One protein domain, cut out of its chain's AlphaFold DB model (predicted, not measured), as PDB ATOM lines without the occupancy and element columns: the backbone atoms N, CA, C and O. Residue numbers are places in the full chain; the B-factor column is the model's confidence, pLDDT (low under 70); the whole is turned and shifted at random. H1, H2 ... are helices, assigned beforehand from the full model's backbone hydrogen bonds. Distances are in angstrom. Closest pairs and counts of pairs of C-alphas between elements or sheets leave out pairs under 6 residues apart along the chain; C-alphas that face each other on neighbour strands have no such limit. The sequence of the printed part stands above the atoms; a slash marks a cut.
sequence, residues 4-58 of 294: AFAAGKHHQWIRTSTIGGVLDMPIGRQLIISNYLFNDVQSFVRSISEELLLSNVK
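This is residues 4 to 58 of the 294 residues of an uncharacterized protein of Pseudomonas costantinii (UniProt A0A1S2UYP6). Two helices, H1 and H2, meet near their ends in a corner like an L, and a long stretch without a named element, residues 4 to 26, leads into H1. Residues 6 to 11 stick out at one end of the model and residues 48 to 58, of which 48 to 56 belong to H2, at the other. The printed part has 55 residues with two named helices, H1 then H2, and no named strand; its class is all helix. It is loose, with a radius of gyration of the C-alphas of 13.9 A, and only just flat, spanning 42 by 29 by 14 A.

Before the first helix, residues 18 to 19 form a short antiparallel pairing with residues 22 to 23. H1, residues 27 to 38, and H2, residues 41 to 56, touch only at the corner by their tight link of 2 residues, and only just, with 3 pairs of C-alphas within 8 A. The closest C-alphas of the two are those of Phe 38 and Phe 44, 5.3 A apart. H1 touches H2 with residues 34 to 38 alone, and H2 touches H1 with residues 41 to 44 alone. Their lines are about perpendicular, at 87 degrees, and their centres are 15.3 A apart. In H1 and H2 every O i to N i+4 pair is within hydrogen-bond range.

The printed part begins at Ala 4, with its C-alpha at (36.902, -19.224, -37.515). H1 runs from C-alpha 27 at (25.923, -14.916, -43.962) to C-alpha 38, 16.0 A. H2 measures 22.3 A and ends with C-alpha 56 at (0.811, -16.812, -45.441).

The two C-alphas farthest apart are those of Ala 7 and Val 57, 43.8 A. The printed part has no cut. Its mean pLDDT is 72.6; residues 11 to 13, 15 to 16, 19 to 22 and 52 to 58 are under 70.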
ATOM      1  N   ALA A   4      36.990 -18.899 -38.938       70.06
ATOM      2  CA  ALA A   4      36.902 -19.224 -37.515       70.06
ATOM      3  C   ALA A   4      36.954 -20.737 -37.294       70.06
ATOM      4  O   ALA A   4      37.589 -21.180 -36.338       70.06
ATOM      5  N   PHE A   5      36.355 -21.508 -38.207       73.38
ATOM      6  CA  PHE A   5      36.495 -22.962 -38.232       73.38
ATOM      7  C   PHE A   5      37.955 -23.374 -38.446       73.38
ATOM      8  O   PHE A   5      38.512 -24.106 -37.639       73.38
ATOM      9  N   ALA A   6      38.620 -22.804 -39.458       75.25
ATOM     10  CA  ALA A   6      40.034 -23.077 -39.738       75.25
ATOM     11  C   ALA A   6      40.980 -22.694 -38.580       75.25
ATOM     12  O   ALA A   6      42.078 -23.228 -38.475       75.25
ATOM     13  N   ALA A   7      40.555 -21.781 -37.703       76.12
ATOM     14  CA  ALA A   7      41.292 -21.362 -36.513       76.12
ATOM     15  C   ALA A   7      40.929 -22.165 -35.241       76.12
ATOM     16  O   ALA A   7      41.231 -21.712 -34.137       76.12
ATOM     17  N   GLY A   8      40.235 -23.304 -35.365       74.38
ATOM     18  CA  GLY A   8      39.905 -24.202 -34.249       74.38
ATOM     19  C   GLY A   8      38.780 -23.711 -33.327       74.38
ATOM     20  O   GLY A   8      38.565 -24.264 -32.247       74.38
ATOM     21  N   LYS A   9      38.046 -22.657 -33.705       71.88
ATOM     22  CA  LYS A   9      36.995 -22.051 -32.867       71.88
ATOM     23  C   LYS A   9      35.638 -22.717 -33.096       71.88
ATOM     24  O   LYS A   9      34.716 -22.091 -33.614       71.88
ATOM     25  N   HIS A  10      35.507 -23.975 -32.684       73.12
ATOM     26  CA  HIS A  10      34.311 -24.789 -32.950       73.12
ATOM     27  C   HIS A  10      33.129 -24.482 -32.008       73.12
ATOM     28  O   HIS A  10      31.981 -24.465 -32.440       73.12
ATOM     29  N   HIS A  11      33.397 -24.138 -30.744       60.62
ATOM     30  CA  HIS A  11      32.383 -24.019 -29.680       60.62
ATOM     31  C   HIS A  11      31.416 -22.819 -29.793       60.62
ATOM     32  O   HIS A  11      30.482 -22.705 -29.009       60.62
ATOM     33  N   GLN A  12      31.626 -21.907 -30.747       65.69
ATOM     34  CA  GLN A  12      30.705 -20.793 -31.049       65.69
ATOM     35  C   GLN A  12      30.587 -20.552 -32.556       65.69
ATOM     36  O   GLN A  12      30.338 -19.431 -33.014       65.69
ATOM     37  N   TRP A  13      30.871 -21.588 -33.341       69.19
ATOM     38  CA  TRP A  13      30.925 -21.461 -34.785       69.19
ATOM     39  C   TRP A  13      29.529 -21.265 -35.381       69.19
ATOM     40  O   TRP A  13      29.337 -20.379 -36.214       69.19
ATOM     41  N   ILE A  14      28.541 -21.995 -34.870       70.12
ATOM     42  CA  ILE A  14      27.130 -21.798 -35.190       70.12
ATOM     43  C   ILE A  14      26.494 -21.032 -34.031       70.12
ATOM     44  O   ILE A  14      26.549 -21.474 -32.884       70.12
ATOM     45  N   ARG A  15      25.929 -19.861 -34.325       69.06
ATOM     46  CA  ARG A  15      25.167 -19.056 -33.365       69.06
ATOM     47  C   ARG A  15      23.733 -18.974 -33.857       69.06
ATOM     48  O   ARG A  15      23.497 -18.575 -34.989       69.06
ATOM     49  N   THR A  16      22.795 -19.365 -33.003       69.81
ATOM     50  CA  THR A  16      21.354 -19.315 -33.284       69.81
ATOM     51  C   THR A  16      20.652 -18.181 -32.533       69.81
ATOM     52  O   THR A  16      19.426 -18.116 -32.501       69.81
ATOM     53  N   SER A  17      21.419 -17.275 -31.919       71.56
ATOM     54  CA  SER A  17      20.890 -16.070 -31.286       71.56
ATOM     55  C   SER A  17      20.239 -15.153 -32.318       71.56
ATOM     56  O   SER A  17      20.677 -15.093 -33.465       71.56
ATOM     57  N   THR A  18      19.210 -14.413 -31.913       72.38
ATOM     58  CA  THR A  18      18.554 -13.406 -32.754       72.38
ATOM     59  C   THR A  18      18.706 -12.015 -32.144       72.38
ATOM     60  O   THR A  18      18.605 -11.837 -30.929       72.38
ATOM     61  N   ILE A  19      18.954 -11.013 -32.987       66.44
ATOM     62  CA  ILE A  19      18.972  -9.592 -32.618       66.44
ATOM     63  C   ILE A  19      17.940  -8.896 -33.505       66.44
ATOM     64  O   ILE A  19      18.053  -8.912 -34.727       66.44
ATOM     65  N   GLY A  20      16.889  -8.332 -32.900       65.25
ATOM     66  CA  GLY A  20      15.817  -7.663 -33.650       65.25
ATOM     67  C   GLY A  20      15.034  -8.587 -34.595       65.25
ATOM     68  O   GLY A  20      14.553  -8.131 -35.625       65.25
ATOM     69  N   GLY A  21      14.937  -9.884 -34.279       67.19
ATOM     70  CA  GLY A  21      14.258 -10.882 -35.118       67.19
ATOM     71  C   GLY A  21      15.107 -11.448 -36.261       67.19
ATOM     72  O   GLY A  21      14.682 -12.399 -36.909       67.19
ATOM     73  N   VAL A  22      16.322 -10.930 -36.473       65.88
ATOM     74  CA  VAL A  22      17.279 -11.451 -37.459       65.88
ATOM     75  C   VAL A  22      18.289 -12.359 -36.764       65.88
ATOM     76  O   VAL A  22      18.729 -12.072 -35.650       65.88
ATOM     77  N   LEU A  23      18.656 -13.462 -37.417       72.12
ATOM     78  CA  LEU A  23      19.673 -14.386 -36.924       72.12
ATOM     79  C   LEU A  23      21.042 -13.688 -36.845       72.12
ATOM     80  O   LEU A  23      21.579 -13.231 -37.855       72.12
ATOM     81  N   ASP A  24      21.623 -13.640 -35.650       77.12
ATOM     82  CA  ASP A  24      22.950 -13.085 -35.367       77.12
ATOM     83  C   ASP A  24      24.043 -14.091 -35.761       77.12
ATOM     84  O   ASP A  24      24.714 -14.712 -34.931       77.12
ATOM     85  N   MET A  25      24.176 -14.307 -37.071       77.06
ATOM     86  CA  MET A  25      25.165 -15.210 -37.650       77.06
ATOM     87  C   MET A  25      25.713 -14.662 -38.974       77.06
ATOM     88  O   MET A  25      24.932 -14.205 -39.808       77.06
ATOM     89  N   PRO A  26      27.034 -14.756 -39.239       77.81
ATOM     90  CA  PRO A  26      27.597 -14.365 -40.528       77.81
ATOM     91  C   PRO A  26      26.947 -15.109 -41.703       77.81
ATOM     92  O   PRO A  26      26.825 -16.335 -41.668       77.81
ATOM     93  N   ILE A  27      26.618 -14.382 -42.776       75.75
ATOM     94  CA  ILE A  27      25.923 -14.916 -43.962       75.75
ATOM     95  C   ILE A  27      26.615 -16.144 -44.568       75.75
ATOM     96  O   ILE A  27      25.955 -17.102 -44.947       75.75
ATOM     97  N   GLY A  28      27.951 -16.184 -44.582       77.06
ATOM     98  CA  GLY A  28      28.691 -17.335 -45.108       77.06
ATOM     99  C   GLY A  28      28.398 -18.638 -44.356       77.06
ATOM    100  O   GLY A  28      28.355 -19.699 -44.967       77.06
ATOM    101  N   ARG A  29      28.136 -18.572 -43.046       80.56
ATOM    102  CA  ARG A  29      27.758 -19.750 -42.249       80.56
ATOM    103  C   ARG A  29      26.298 -20.122 -42.445       80.56
ATOM    104  O   ARG A  29      25.994 -21.307 -42.461       80.56
ATOM    105  N   GLN A  30      25.433 -19.128 -42.654       78.62
ATOM    106  CA  GLN A  30      24.045 -19.366 -43.062       78.62
ATOM    107  C   GLN A  30      24.023 -20.155 -44.373       78.62
ATOM    108  O   GLN A  30      23.396 -21.201 -44.434       78.62
ATOM    109  N   LEU A  31      24.815 -19.736 -45.364       79.31
ATOM    110  CA  LEU A  31      24.928 -20.424 -46.650       79.31
ATOM    111  C   LEU A  31      25.521 -21.833 -46.531       79.31
ATOM    112  O   LEU A  31      25.045 -22.736 -47.206       79.31
ATOM    113  N   ILE A  32      26.521 -22.051 -45.669       80.06
ATOM    114  CA  ILE A  32      27.080 -23.395 -45.431       80.06
ATOM    115  C   ILE A  32      26.031 -24.321 -44.810       80.06
ATOM    116  O   ILE A  32      25.909 -25.465 -45.235       80.06
ATOM    117  N   ILE A  33      25.267 -23.836 -43.828       80.62
ATOM    118  CA  ILE A  33      24.197 -24.615 -43.193       80.62
ATOM    119  C   ILE A  33      23.072 -24.881 -44.192       80.62
ATOM    120  O   ILE A  33      22.631 -26.018 -44.298       80.62
ATOM    121  N   SER A  34      22.656 -23.883 -44.974       79.94
ATOM    122  CA  SER A  34      21.669 -24.078 -46.038       79.94
ATOM    123  C   SER A  34      22.155 -25.098 -47.067       79.94
ATOM    124  O   SER A  34      21.418 -26.008 -47.424       79.94
ATOM    125  N   ASN A  35      23.414 -25.024 -47.492       80.19
ATOM    126  CA  ASN A  35      23.979 -26.014 -48.402       80.19
ATOM    127  C   ASN A  35      24.047 -27.408 -47.765       80.19
ATOM    128  O   ASN A  35      23.821 -28.393 -48.447       80.19
ATOM    129  N   TYR A  36      24.330 -27.514 -46.467       81.94
ATOM    130  CA  TYR A  36      24.325 -28.800 -45.767       81.94
ATOM    131  C   TYR A  36      22.916 -29.397 -45.643       81.94
ATOM    132  O   TYR A  36      22.737 -30.596 -45.826       81.94
ATOM    133  N   LEU A  37      21.916 -28.571 -45.332       83.06
ATOM    134  CA  LEU A  37      20.540 -29.017 -45.099       83.06
ATOM    135  C   LEU A  37      19.792 -29.334 -46.394       83.06
ATOM    136  O   LEU A  37      19.006 -30.275 -46.426       83.06
ATOM    137  N   PHE A  38      20.019 -28.543 -47.442       84.56
ATOM    138  CA  PHE A  38      19.235 -28.611 -48.674       84.56
ATOM    139  C   PHE A  38      20.024 -29.152 -49.863       84.56
ATOM    140  O   PHE A  38      19.406 -29.498 -50.863       84.56
ATOM    141  N   ASN A  39      21.353 -29.275 -49.737       77.50
ATOM    142  CA  ASN A  39      22.309 -29.840 -50.702       77.50
ATOM    143  C   ASN A  39      22.430 -29.094 -52.045       77.50
ATOM    144  O   ASN A  39      23.524 -28.972 -52.591       77.50
ATOM    145  N   ASP A  40      21.331 -28.549 -52.555       84.25
ATOM    146  CA  ASP A  40      21.247 -27.783 -53.785       84.25
ATOM    147  C   ASP A  40      20.340 -26.546 -53.623       84.25
ATOM    148  O   ASP A  40      19.492 -26.446 -52.729       84.25
ATOM    149  N   VAL A  41      20.544 -25.564 -54.504       78.94
ATOM    150  CA  VAL A  41      19.837 -24.275 -54.455       78.94
ATOM    151  C   VAL A  41      18.347 -24.427 -54.779       78.94
ATOM    152  O   VAL A  41      17.532 -23.699 -54.215       78.94
ATOM    153  N   GLN A  42      17.971 -25.364 -55.652       82.88
ATOM    154  CA  GLN A  42      16.578 -25.551 -56.071       82.88
ATOM    155  C   GLN A  42      15.739 -26.133 -54.933       82.88
ATOM    156  O   GLN A  42      14.642 -25.646 -54.660       82.88
ATOM    157  N   SER A  43      16.279 -27.111 -54.209       82.94
ATOM    158  CA  SER A  43      15.677 -27.683 -53.007       82.94
ATOM    159  C   SER A  43      15.513 -26.635 -51.909       82.94
ATOM    160  O   SER A  43      14.439 -26.548 -51.321       82.94
ATOM    161  N   PHE A  44      16.514 -25.774 -51.697       80.00
ATOM    162  CA  PHE A  44      16.411 -24.661 -50.747       80.00
ATOM    163  C   PHE A  44      15.306 -23.663 -51.122       80.00
ATOM    164  O   PHE A  44      14.470 -23.320 -50.284       80.00
ATOM    165  N   VAL A  45      15.274 -23.209 -52.381       79.75
ATOM    166  CA  VAL A  45      14.265 -22.252 -52.871       79.75
ATOM    167  C   VAL A  45      12.860 -22.848 -52.801       79.75
ATOM    168  O   VAL A  45      11.928 -22.162 -52.378       79.75
ATOM    169  N   ARG A  46      12.707 -24.128 -53.155       82.00
ATOM    170  CA  ARG A  46      11.443 -24.858 -53.031       82.00
ATOM    171  C   ARG A  46      10.969 -24.909 -51.580       82.00
ATOM    172  O   ARG A  46       9.848 -24.490 -51.321       82.00
ATOM    173  N   SER A  47      11.818 -25.321 -50.638       79.50
ATOM    174  CA  SER A  47      11.442 -25.406 -49.219       79.50
ATOM    175  C   SER A  47      11.109 -24.043 -48.607       79.50
ATOM    176  O   SER A  47      10.173 -23.942 -47.821       79.50
ATOM    177  N   ILE A  48      11.817 -22.974 -48.994       77.31
ATOM    178  CA  ILE A  48      11.453 -21.607 -48.589       77.31
ATOM    179  C   ILE A  48      10.104 -21.194 -49.177       77.31
ATOM    180  O   ILE A  48       9.311 -20.565 -48.485       77.31
ATOM    181  N   SER A  49       9.837 -21.536 -50.437       75.69
ATOM    182  CA  SER A  49       8.568 -21.200 -51.088       75.69
ATOM    183  C   SER A  49       7.400 -21.960 -50.452       75.69
ATOM    184  O   SER A  49       6.357 -21.365 -50.200       75.69
ATOM    185  N   GLU A  50       7.590 -23.238 -50.117       75.44
ATOM    186  CA  GLU A  50       6.629 -24.059 -49.369       75.44
ATOM    187  C   GLU A  50       6.366 -23.485 -47.965       75.44
ATOM    188  O   GLU A  50       5.212 -23.331 -47.570       75.44
ATOM    189  N   GLU A  51       7.407 -23.070 -47.238       71.38
ATOM    190  CA  GLU A  51       7.262 -22.408 -45.933       71.38
ATOM    191  C   GLU A  51       6.617 -21.021 -46.033       71.38
ATOM    192  O   GLU A  51       5.789 -20.681 -45.196       71.38
ATOM    193  N   LEU A  52       6.911 -20.212 -47.055       62.66
ATOM    194  CA  LEU A  52       6.237 -18.925 -47.295       62.66
ATOM    195  C   LEU A  52       4.744 -19.114 -47.588       62.66
ATOM    196  O   LEU A  52       3.920 -18.350 -47.083       62.66
ATOM    197  N   LEU A  53       4.384 -20.156 -48.344       58.94
ATOM    198  CA  LEU A  53       2.989 -20.535 -48.576       58.94
ATOM    199  C   LEU A  53       2.298 -20.953 -47.266       58.94
ATOM    200  O   LEU A  53       1.168 -20.537 -47.020       58.94
ATOM    201  N   LEU A  54       2.985 -21.693 -46.389       53.94
ATOM    202  CA  LEU A  54       2.485 -22.071 -45.056       53.94
ATOM    203  C   LEU A  54       2.438 -20.886 -44.070       53.94
ATOM    204  O   LEU A  54       1.549 -20.816 -43.218       53.94
ATOM    205  N   SER A  55       3.358 -19.930 -44.208       53.22
ATOM    206  CA  SER A  55       3.454 -18.706 -43.401       53.22
ATOM    207  C   SER A  55       2.322 -17.733 -43.716       53.22
ATOM    208  O   SER A  55       1.746 -17.145 -42.802       53.22
ATOM    209  N   ASN A  56       1.943 -17.626 -44.993       49.50
ATOM    210  CA  ASN A  56       0.811 -16.812 -45.441       49.50
ATOM    211  C   ASN A  56      -0.547 -17.359 -44.960       49.50
ATOM    212  O   ASN A  56      -1.523 -16.619 -44.910       49.50
ATOM    213  N   VAL A  57      -0.618 -18.630 -44.539       48.38
ATOM    214  CA  VAL A  57      -1.825 -19.245 -43.944       48.38
ATOM    215  C   VAL A  57      -1.922 -18.987 -42.429       48.38
ATOM    216  O   VAL A  57      -2.939 -19.279 -41.797       48.38
ATOM    217  N   LYS A  58      -0.908 -18.369 -41.812       46.84
ATOM    218  CA  LYS A  58      -0.948 -17.927 -40.412       46.84
ATOM    219  C   LYS A  58      -0.590 -16.450 -40.288       46.84
ATOM    220  O   LYS A  58       0.316 -16.084 -39.541       46.84
TER     221      LYS A  58